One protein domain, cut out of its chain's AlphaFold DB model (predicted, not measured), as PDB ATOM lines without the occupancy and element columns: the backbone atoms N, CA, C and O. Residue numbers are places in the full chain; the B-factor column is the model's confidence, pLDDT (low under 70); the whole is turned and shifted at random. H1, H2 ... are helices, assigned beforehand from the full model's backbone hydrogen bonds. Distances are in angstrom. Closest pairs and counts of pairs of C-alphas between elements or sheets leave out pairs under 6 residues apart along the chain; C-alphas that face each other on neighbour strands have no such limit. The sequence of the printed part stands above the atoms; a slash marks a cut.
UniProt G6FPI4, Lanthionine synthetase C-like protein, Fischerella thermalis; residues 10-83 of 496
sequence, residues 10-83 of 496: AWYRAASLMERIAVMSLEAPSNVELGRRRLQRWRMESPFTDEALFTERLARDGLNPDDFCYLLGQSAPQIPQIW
ATOM      1  N   ALA A  10     -52.095  -7.370  47.891       83.75
ATOM      2  CA  ALA A  10     -50.730  -6.888  48.069       83.75
ATOM      3  C   ALA A  10     -49.959  -7.688  49.134       83.75
ATOM      4  O   ALA A  10     -48.784  -7.998  48.922       83.75
ATOM      5  N   TRP A  11     -50.618  -8.108  50.218       86.25
ATOM      6  CA  TRP A  11     -49.976  -8.830  51.323       86.25
ATOM      7  C   TRP A  11     -49.432 -10.198  50.914       86.25
ATOM      8  O   TRP A  11     -48.403 -10.643  51.425       86.25
ATOM      9  N   TYR A  12     -50.030 -10.828  49.901       85.00
ATOM     10  CA  TYR A  12     -49.529 -12.088  49.355       85.00
ATOM     11  C   TYR A  12     -48.094 -11.985  48.815       85.00
ATOM     12  O   TYR A  12     -47.359 -12.972  48.786       85.00
ATOM     13  N   ARG A  13     -47.630 -10.791  48.423       87.25
ATOM     14  CA  ARG A  13     -46.238 -10.595  47.981       87.25
ATOM     15  C   ARG A  13     -45.220 -10.867  49.098       87.25
ATOM     16  O   ARG A  13     -44.075 -11.150  48.774       87.25
ATOM     17  N   ALA A  14     -45.632 -10.828  50.368       90.62
ATOM     18  CA  ALA A  14     -44.799 -11.188  51.515       90.62
ATOM     19  C   ALA A  14     -44.788 -12.691  51.841       90.62
ATOM     20  O   ALA A  14     -44.057 -13.102  52.741       90.62
ATOM     21  N   ALA A  15     -45.581 -13.511  51.140       88.50
ATOM     22  CA  ALA A  15     -45.556 -14.959  51.319       88.50
ATOM     23  C   ALA A  15     -44.222 -15.532  50.820       88.50
ATOM     24  O   ALA A  15     -43.847 -15.339  49.655       88.50
ATOM     25  N   SER A  16     -43.541 -16.250  51.709       89.62
ATOM     26  CA  SER A  16     -42.334 -17.026  51.440       89.62
ATOM     27  C   SER A  16     -42.611 -18.161  50.455       89.62
ATOM     28  O   SER A  16     -43.758 -18.547  50.231       89.62
ATOM     29  N   LEU A  17     -41.551 -18.732  49.879       89.38
ATOM     30  CA  LEU A  17     -41.685 -19.897  49.006       89.38
ATOM     31  C   LEU A  17     -42.386 -21.058  49.729       89.38
ATOM     32  O   LEU A  17     -43.346 -21.600  49.196       89.38
ATOM     33  N   MET A  18     -41.991 -21.363  50.968       89.38
ATOM     34  CA  MET A  18     -42.584 -22.451  51.755       89.38
ATOM     35  C   MET A  18     -44.078 -22.253  52.025       89.38
ATOM     36  O   MET A  18     -44.854 -23.197  51.900       89.38
ATOM     37  N   GLU A  19     -44.510 -21.033  52.343       88.12
ATOM     38  CA  GLU A  19     -45.938 -20.743  52.536       88.12
ATOM     39  C   GLU A  19     -46.728 -20.892  51.235       88.12
ATOM     40  O   GLU A  19     -47.853 -21.380  51.259       88.12
ATOM     41  N   ARG A  20     -46.137 -20.513  50.094       87.56
ATOM     42  CA  ARG A  20     -46.750 -20.698  48.769       87.56
ATOM     43  C   ARG A  20     -46.859 -22.178  48.398       87.56
ATOM     44  O   ARG A  20     -47.895 -22.587  47.885       87.56
ATOM     45  N   ILE A  21     -45.832 -22.977  48.704       88.06
ATOM     46  CA  ILE A  21     -45.845 -24.439  48.531       88.06
ATOM     47  C   ILE A  21     -46.962 -25.062  49.377       88.06
ATOM     48  O   ILE A  21     -47.742 -25.862  48.868       88.06
ATOM     49  N   ALA A  22     -47.085 -24.659  50.645       86.19
ATOM     50  CA  ALA A  22     -48.073 -25.215  51.572       86.19
ATOM     51  C   ALA A  22     -49.528 -25.031  51.101       86.19
ATOM     52  O   ALA A  22     -50.387 -25.846  51.429       86.19
ATOM     53  N   VAL A  23     -49.801 -23.988  50.310       79.88
ATOM     54  CA  VAL A  23     -51.129 -23.709  49.739       79.88
ATOM     55  C   VAL A  23     -51.232 -24.026  48.244       79.88
ATOM     56  O   VAL A  23     -52.236 -23.703  47.611       79.88
ATOM     57  N   MET A  24     -50.210 -24.651  47.654       77.94
ATOM     58  CA  MET A  24     -50.153 -24.937  46.216       77.94
ATOM     59  C   MET A  24     -51.304 -25.844  45.756       77.94
ATOM     60  O   MET A  24     -51.821 -25.663  44.655       77.94
ATOM     61  N   SER A  25     -51.755 -26.752  46.630       68.69
ATOM     62  CA  SER A  25     -52.882 -27.671  46.407       68.69
ATOM     63  C   SER A  25     -54.256 -26.997  46.367       68.69
ATOM     64  O   SER A  25     -55.228 -27.637  45.977       68.69
ATOM     65  N   LEU A  26     -54.359 -25.715  46.735       65.38
ATOM     66  CA  LEU A  26     -55.616 -24.961  46.700       65.38
ATOM     67  C   LEU A  26     -55.984 -24.448  45.288       65.38
ATOM     68  O   LEU A  26     -56.898 -23.638  45.176       65.38
ATOM     69  N   GLU A  27     -55.268 -24.886  44.237       62.88
ATOM     70  CA  GLU A  27     -55.521 -24.595  42.808       62.88
ATOM     71  C   GLU A  27     -55.961 -23.142  42.528       62.88
ATOM     72  O   GLU A  27     -57.014 -22.865  41.953       62.88
ATOM     73  N   ALA A  28     -55.147 -22.174  42.956       65.44
ATOM     74  CA  ALA A  28     -55.414 -20.767  42.671       65.44
ATOM     75  C   ALA A  28     -55.110 -20.415  41.197       65.44
ATOM     76  O   ALA A  28     -54.158 -20.947  40.617       65.44
ATOM     77  N   PRO A  29     -55.830 -19.453  40.585       70.44
ATOM     78  CA  PRO A  29     -55.546 -19.020  39.220       70.44
ATOM     79  C   PRO A  29     -54.088 -18.567  39.076       70.44
ATOM     80  O   PRO A  29     -53.614 -17.726  39.846       70.44
ATOM     81  N   SER A  30     -53.380 -19.093  38.077       80.31
ATOM     82  CA  SER A  30     -51.989 -18.736  37.796       80.31
ATOM     83  C   SER A  30     -51.851 -18.104  36.416       80.31
ATOM     84  O   SER A  30     -52.328 -18.625  35.407       80.31
ATOM     85  N   ASN A  31     -51.191 -16.949  36.364       88.50
ATOM     86  CA  ASN A  31     -50.800 -16.314  35.119       88.50
ATOM     87  C   ASN A  31     -49.504 -16.967  34.621       88.50
ATOM     88  O   ASN A  31     -48.404 -16.601  35.039       88.50
ATOM     89  N   VAL A  32     -49.658 -17.929  33.711       88.50
ATOM     90  CA  VAL A  32     -48.553 -18.722  33.149       88.50
ATOM     91  C   VAL A  32     -47.478 -17.840  32.510       88.50
ATOM     92  O   VAL A  32     -46.290 -18.074  32.719       88.50
ATOM     93  N   GLU A  33     -47.868 -16.794  31.779       92.06
ATOM     94  CA  GLU A  33     -46.918 -15.891  31.116       92.06
ATOM     95  C   GLU A  33     -46.096 -15.087  32.135       92.06
ATOM     96  O   GLU A  33     -44.874 -14.959  32.026       92.06
ATOM     97  N   LEU A  34     -46.750 -14.602  33.193       90.50
ATOM     98  CA  LEU A  34     -46.073 -13.947  34.309       90.50
ATOM     99  C   LEU A  34     -45.103 -14.900  35.022       90.50
ATOM    100  O   LEU A  34     -43.987 -14.483  35.350       90.50
ATOM    101  N   GLY A  35     -45.527 -16.148  35.248       92.56
ATOM    102  CA  GLY A  35     -44.712 -17.207  35.841       92.56
ATOM    103  C   GLY A  35     -43.445 -17.461  35.031       92.56
ATOM    104  O   GLY A  35     -42.345 -17.333  35.567       92.56
ATOM    105  N   ARG A  36     -43.581 -17.678  33.717       94.38
ATOM    106  CA  ARG A  36     -42.452 -17.895  32.795       94.38
ATOM    107  C   ARG A  36     -41.474 -16.730  32.788       94.38
ATOM    108  O   ARG A  36     -40.269 -16.933  32.925       94.38
ATOM    109  N   ARG A  37     -41.977 -15.496  32.705       95.19
ATOM    110  CA  ARG A  37     -41.132 -14.293  32.729       95.19
ATOM    111  C   ARG A  37     -40.332 -14.174  34.026       95.19
ATOM    112  O   ARG A  37     -39.178 -13.753  34.004       95.19
ATOM    113  N   ARG A  38     -40.940 -14.495  35.171       94.00
ATOM    114  CA  ARG A  38     -40.259 -14.474  36.475       94.00
ATOM    115  C   ARG A  38     -39.261 -15.621  36.607       94.00
ATOM    116  O   ARG A  38     -38.165 -15.384  37.099       94.00
ATOM    117  N   LEU A  39     -39.607 -16.813  36.126       94.69
ATOM    118  CA  LEU A  39     -38.717 -17.972  36.110       94.69
ATOM    119  C   LEU A  39     -37.452 -17.676  35.301       94.69
ATOM    120  O   LEU A  39     -36.345 -17.950  35.754       94.69
ATOM    121  N   GLN A  40     -37.605 -17.040  34.137       94.56
ATOM    122  CA  GLN A  40     -36.470 -16.633  33.315       94.56
ATOM    123  C   GLN A  40     -35.548 -15.659  34.055       94.56
ATOM    124  O   GLN A  40     -34.336 -15.774  33.929       94.56
ATOM    125  N   ARG A  41     -36.092 -14.726  34.849       94.44
ATOM    126  CA  ARG A  41     -35.267 -13.836  35.684       94.44
ATOM    127  C   ARG A  41     -34.440 -14.619  36.694       94.44
ATOM    128  O   ARG A  41     -33.249 -14.375  36.775       94.44
ATOM    129  N   TRP A  42     -35.042 -15.583  37.390       93.44
ATOM    130  CA  TRP A  42     -34.308 -16.448  38.319       93.44
ATOM    131  C   TRP A  42     -33.163 -17.198  37.634       93.44
ATOM    132  O   TRP A  42     -32.058 -17.210  38.159       93.44
ATOM    133  N   ARG A  43     -33.394 -17.737  36.432       93.62
ATOM    134  CA  ARG A  43     -32.370 -18.442  35.641       93.62
ATOM    135  C   ARG A  43     -31.256 -17.550  35.076       93.62
ATOM    136  O   ARG A  43     -30.290 -18.065  34.527       93.62
ATOM    137  N   MET A  44     -31.388 -16.226  35.157       94.38
ATOM    138  CA  MET A  44     -30.335 -15.288  34.744       94.38
ATOM    139  C   MET A  44     -29.443 -14.847  35.910       94.38
ATOM    140  O   MET A  44     -28.418 -14.213  35.669       94.38
ATOM    141  N   GLU A  45     -29.809 -15.168  37.150       92.81
ATOM    142  CA  GLU A  45     -29.039 -14.814  38.341       92.81
ATOM    143  C   GLU A  45     -28.082 -15.949  38.713       92.81
ATOM    144  O   GLU A  45     -28.460 -17.118  38.725       92.81
ATOM    145  N   SER A  46     -26.835 -15.622  39.052       88.12
ATOM    146  CA  SER A  46     -25.892 -16.603  39.608       88.12
ATOM    147  C   SER A  46     -26.338 -17.038  41.018       88.12
ATOM    148  O   SER A  46     -26.806 -16.187  41.777       88.12
ATOM    149  N   PRO A  47     -26.205 -18.322  41.415       90.44
ATOM    150  CA  PRO A  47     -25.629 -19.446  40.664       90.44
ATOM    151  C   PRO A  47     -26.632 -20.190  39.756       90.44
ATOM    152  O   PRO A  47     -26.288 -21.201  39.154       90.44
ATOM    153  N   PHE A  48     -27.870 -19.712  39.630       92.00
ATOM    154  CA  PHE A  48     -28.955 -20.379  38.898       92.00
ATOM    155  C   PHE A  48     -28.889 -20.250  37.371       92.00
ATOM    156  O   PHE A  48     -29.777 -20.738  36.675       92.00
ATOM    157  N   THR A  49     -27.825 -19.646  36.843       91.62
ATOM    158  CA  THR A  49     -27.427 -19.816  35.440       91.62
ATOM    159  C   THR A  49     -26.985 -21.252  35.136       91.62
ATOM    160  O   THR A  49     -27.006 -21.658  33.977       91.62
ATOM    161  N   ASP A  50     -26.580 -22.017  36.158       93.12
ATOM    162  CA  ASP A  50     -26.355 -23.460  36.074       93.12
ATOM    163  C   ASP A  50     -27.672 -24.214  36.338       93.12
ATOM    164  O   ASP A  50     -28.239 -24.167  37.435       93.12
ATOM    165  N   GLU A  51     -28.164 -24.924  35.321       91.31
ATOM    166  CA  GLU A  51     -29.441 -25.644  35.387       91.31
ATOM    167  C   GLU A  51     -29.422 -26.804  36.398       91.31
ATOM    168  O   GLU A  51     -30.464 -27.123  36.981       91.31
ATOM    169  N   ALA A  52     -28.262 -27.424  36.645       92.50
ATOM    170  CA  ALA A  52     -28.141 -28.502  37.622       92.50
ATOM    171  C   ALA A  52     -28.302 -27.954  39.043       92.50
ATOM    172  O   ALA A  52     -29.122 -28.471  39.803       92.50
ATOM    173  N   LEU A  53     -27.609 -26.855  39.369       92.81
ATOM    174  CA  LEU A  53     -27.744 -26.182  40.667       92.81
ATOM    175  C   LEU A  53     -29.159 -25.636  40.880       92.81
ATOM    176  O   LEU A  53     -29.703 -25.724  41.984       92.81
ATOM    177  N   PHE A  54     -29.777 -25.093  39.828       94.12
ATOM    178  CA  PHE A  54     -31.157 -24.619  39.887       94.12
ATOM    179  C   PHE A  54     -32.139 -25.758  40.191       94.12
ATOM    180  O   PHE A  54     -32.951 -25.650  41.114       94.12
ATOM    181  N   THR A  55     -32.032 -26.871  39.463       93.38
ATOM    182  CA  THR A  55     -32.893 -28.045  39.659       93.38
ATOM    183  C   THR A  55     -32.681 -28.664  41.037       93.38
ATOM    184  O   THR A  55     -33.653 -28.971  41.725       93.38
ATOM    185  N   GLU A  56     -31.430 -28.796  41.482       94.38
ATOM    186  CA  GLU A  56     -31.108 -29.317  42.812       94.38
ATOM    187  C   GLU A  56     -31.700 -28.430  43.914       94.38
ATOM    188  O   GLU A  56     -32.307 -28.932  44.863       94.38
ATOM    189  N   ARG A  57     -31.591 -27.101  43.778       93.88
ATOM    190  CA  ARG A  57     -32.175 -26.162  44.739       93.88
ATOM    191  C   ARG A  57     -33.688 -26.328  44.835       93.88
ATOM    192  O   ARG A  57     -34.188 -26.347  45.957       93.88
ATOM    193  N   LEU A  58     -34.403 -26.431  43.713       94.75
ATOM    194  CA  LEU A  58     -35.857 -26.634  43.719       94.75
ATOM    195  C   LEU A  58     -36.239 -27.987  44.330       94.75
ATOM    196  O   LEU A  58     -37.145 -28.049  45.162       94.75
ATOM    197  N   ALA A  59     -35.500 -29.046  43.996       95.12
ATOM    198  CA  ALA A  59     -35.750 -30.388  44.508       95.12
ATOM    199  C   ALA A  59     -35.631 -30.472  46.040       95.12
ATOM    200  O   ALA A  59     -36.378 -31.225  46.664       95.12
ATOM    201  N   ARG A  60     -34.756 -29.665  46.665       94.69
ATOM    202  CA  ARG A  60     -34.650 -29.569  48.137       94.69
ATOM    203  C   ARG A  60     -35.939 -29.082  48.809       94.69
ATOM    204  O   ARG A  60     -36.197 -29.479  49.940       94.69
ATOM    205  N   ASP A  61     -36.756 -28.296  48.108       93.50
ATOM    206  CA  ASP A  61     -38.072 -27.843  48.583       93.50
ATOM    207  C   ASP A  61     -39.221 -28.703  48.013       93.50
ATOM    208  O   ASP A  61     -40.392 -28.350  48.152       93.50
ATOM    209  N   GLY A  62     -38.909 -29.829  47.359       93.69
ATOM    210  CA  GLY A  62     -39.897 -30.721  46.748       93.69
ATOM    211  C   GLY A  62     -40.545 -30.172  45.473       93.69
ATOM    212  O   GLY A  62     -41.645 -30.597  45.133       93.69
ATOM    213  N   LEU A  63     -39.889 -29.235  44.781       94.62
ATOM    214  CA  LEU A  63     -40.399 -28.597  43.565       94.62
ATOM    215  C   LEU A  63     -39.656 -29.056  42.310       94.62
ATOM    216  O   LEU A  63     -38.442 -29.261  42.323       94.62
ATOM    217  N   ASN A  64     -40.381 -29.112  41.193       93.75
ATOM    218  CA  ASN A  64     -39.797 -29.091  39.854       93.75
ATOM    219  C   ASN A  64     -39.923 -27.679  39.213       93.75
ATOM    220  O   ASN A  64     -40.598 -26.798  39.760       93.75
ATOM    221  N   PRO A  65     -39.273 -27.415  38.060       92.94
ATOM    222  CA  PRO A  65     -39.354 -26.111  37.394       92.94
ATOM    223  C   PRO A  65     -40.770 -25.670  36.988       92.94
ATOM    224  O   PRO A  65     -41.047 -24.468  36.995       92.94
ATOM    225  N   ASP A  66     -41.664 -26.606  36.659       91.69
ATOM    226  CA  ASP A  66     -43.052 -26.306  36.296       91.69
ATOM    227  C   ASP A  66     -43.870 -25.895  37.528       91.69
ATOM    228  O   ASP A  66     -44.579 -24.886  37.477       91.69
ATOM    229  N   ASP A  67     -43.693 -26.585  38.660       92.25
ATOM    230  CA  ASP A  67     -44.303 -26.213  39.944       92.25
ATOM    231  C   ASP A  67     -43.859 -24.802  40.352       92.25
ATOM    232  O   ASP A  67     -44.667 -23.937  40.700       92.25
ATOM    233  N   PHE A  68     -42.557 -24.523  40.243       93.44
ATOM    234  CA  PHE A  68     -42.015 -23.211  40.572       93.44
ATOM    235  C   PHE A  68     -42.532 -22.124  39.617       93.44
ATOM    236  O   PHE A  68     -42.906 -21.033  40.059       93.44
ATOM    237  N   CYS A  69     -42.636 -22.418  38.317       92.88
ATOM    238  CA  CYS A  69     -43.258 -21.521  37.342       92.88
ATOM    239  C   CYS A  69     -44.712 -21.201  37.715       92.88
ATOM    240  O   CYS A  69     -45.130 -20.038  37.646       92.88
ATOM    241  N   TYR A  70     -45.474 -22.214  38.127       90.56
ATOM    242  CA  TYR A  70     -46.852 -22.058  38.574       90.56
ATOM    243  C   TYR A  70     -46.945 -21.140  39.801       90.56
ATOM    244  O   TYR A  70     -47.721 -20.180  39.771       90.56
ATOM    245  N   LEU A  71     -46.103 -21.348  40.822       90.25
ATOM    246  CA  LEU A  71     -46.046 -20.508  42.030       90.25
ATOM    247  C   LEU A  71     -45.669 -19.051  41.722       90.25
ATOM    248  O   LEU A  71     -46.209 -18.115  42.319       90.25
ATOM    249  N   LEU A  72     -44.765 -18.836  40.764       90.31
ATOM    250  CA  LEU A  72     -44.364 -17.502  40.315       90.31
ATOM    251  C   LEU A  72     -45.480 -16.766  39.558       90.31
ATOM    252  O   LEU A  72     -45.490 -15.529  39.547       90.31
ATOM    253  N   GLY A  73     -46.398 -17.499  38.923       88.19
ATOM    254  CA  GLY A  73     -47.564 -16.965  38.216       88.19
ATOM    255  C   GLY A  73     -48.823 -16.834  39.078       88.19
ATOM    256  O   GLY A  73     -49.762 -16.148  38.671       88.19
ATOM    257  N   GLN A  74     -48.849 -17.463  40.256       84.69
ATOM    258  CA  GLN A  74     -50.040 -17.587  41.096       84.69
ATOM    259  C   GLN A  74     -50.585 -16.217  41.540       84.69
ATOM    260  O   GLN A  74     -49.854 -15.369  42.066       84.69
ATOM    261  N   SER A  75     -51.885 -16.005  41.326       74.50
ATOM    262  CA  SER A  75     -52.640 -14.881  41.894       74.50
ATOM    263  C   SER A  75     -52.934 -15.135  43.371       74.50
ATOM    264  O   SER A  75     -53.025 -16.290  43.766       74.50
ATOM    265  N   ALA A  76     -53.027 -14.073  44.178       69.00
ATOM    266  CA  ALA A  76     -53.059 -14.132  45.641       69.00
ATOM    267  C   ALA A  76     -54.141 -15.080  46.198       69.00
ATOM    268  O   ALA A  76     -55.300 -14.668  46.283       69.00
ATOM    269  N   PRO A  77     -53.799 -16.319  46.615       65.50
ATOM    270  CA  PRO A  77     -54.714 -17.095  47.430       65.50
ATOM    271  C   PRO A  77     -54.823 -16.430  48.809       65.50
ATOM    272  O   PRO A  77     -53.886 -15.766  49.268       65.50
ATOM    273  N   GLN A  78     -55.954 -16.615  49.489       65.38
ATOM    274  CA  GLN A  78     -56.060 -16.225  50.893       65.38
ATOM    275  C   GLN A  78     -55.135 -17.123  51.719       65.38
ATOM    276  O   GLN A  78     -55.438 -18.287  51.967       65.38
ATOM    277  N   ILE A  79     -53.989 -16.581  52.126       64.50
ATOM    278  CA  ILE A  79     -53.088 -17.226  53.078       64.50
ATOM    279  C   ILE A  79     -53.307 -16.553  54.429       64.50
ATOM    280  O   ILE A  79     -53.075 -15.346  54.536       64.50
ATOM    281  N   PRO A  80     -53.721 -17.292  55.471       65.00
ATOM    282  CA  PRO A  80     -53.690 -16.782  56.832       65.00
ATOM    283  C   PRO A  80     -52.246 -16.438  57.202       65.00
ATOM    284  O   PRO A  80     -51.387 -17.312  57.273       65.00
ATOM    285  N   GLN A  81     -51.965 -15.156  57.417       71.25
ATOM    286  CA  GLN A  81     -50.640 -14.691  57.805       71.25
ATOM    287  C   GLN A  81     -50.721 -14.088  59.205       71.25
ATOM    288  O   GLN A  81     -51.311 -13.027  59.397       71.25
ATOM    289  N   ILE A  82     -50.124 -14.767  60.188       79.25
ATOM    290  CA  ILE A  82     -50.156 -14.366  61.607       79.25
ATOM    291  C   ILE A  82     -49.664 -12.921  61.779       79.25
ATOM    292  O   ILE A  82     -50.292 -12.126  62.478       79.25
ATOM    293  N   TRP A  83     -48.601 -12.546  61.061       86.69
ATOM    294  CA  TRP A  83     -48.026 -11.199  61.113       86.69
ATOM    295  C   TRP A  83     -48.993 -10.096  60.637       86.69
ATOM    296  O   TRP A  83     -48.878  -8.958  61.089       86.69
TER     297      TRP A  83
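What this domain is: This is residues 10 to 83 of the 496 residues of the protein "Lanthionine synthetase C-like protein" of Fischerella thermalis (UniProt G6FPI4). Three short helices make the body, with H5 in the middle: H3 packs steeply across H5, and H2 lies near H5 without clearly touching it, while H4 meets H5 only at the corner by their link and H1 touches no helix. H4 lies toward one end of the longest axis, and H1, H2 and the last residues, 78 to 83, lie toward the other. The 74 printed residues hold the named helices H1, H2, H3, H4 and H5, in that order, and no named strand; the class is all helix. The whole is compact, with a radius of gyration of the C-alphas of 12.5 A and spans of 35 by 24 by 21 A.

Where its parts are: H1, residues 10 to 14, begins at C-alpha 10 (-50.730, -6.888, 48.069). H2 is residues 17 to 22. H3, residues 32 to 42, is the longest helix at 15.3 A, and H4, residues 51 to 60, measures 14.3 A. H5, residues 65 to 73, measures 12.3 A and ends at C-alpha 73 (-47.564, -16.965, 38.216).

How they stand to each other: H3 and H5 touch, with the C-alphas of Gly 35 and Gly 73 closest at 3.7 A. They run opposite ways at a steep tilt of 69 degrees, only just short of about perpendicular. H4 and H5 only just touch, and only at the corner by their link, with 3 pairs of C-alphas within 8 A; the closest are Thr 55 and Pro 65, 7.1 A. H2 and H5 are close but not clearly touching: the closest C-alphas, of Arg 20 and Leu 71, are 6.8 A apart. H1 touches no helix. Every O i to N i+4 pair is within hydrogen-bond range in H2, H3, H4 and H5; in H1 it is 0 of 1, beside 2 of 2 O i to N i+3 pairs.

The domain as a whole: The C-alphas farthest apart, of Asp 50 and Ile 82, are 36.1 A apart. The printed part has no cut, and no link is long. Residues 25 to 28 and 76 to 80 have pLDDT under 70.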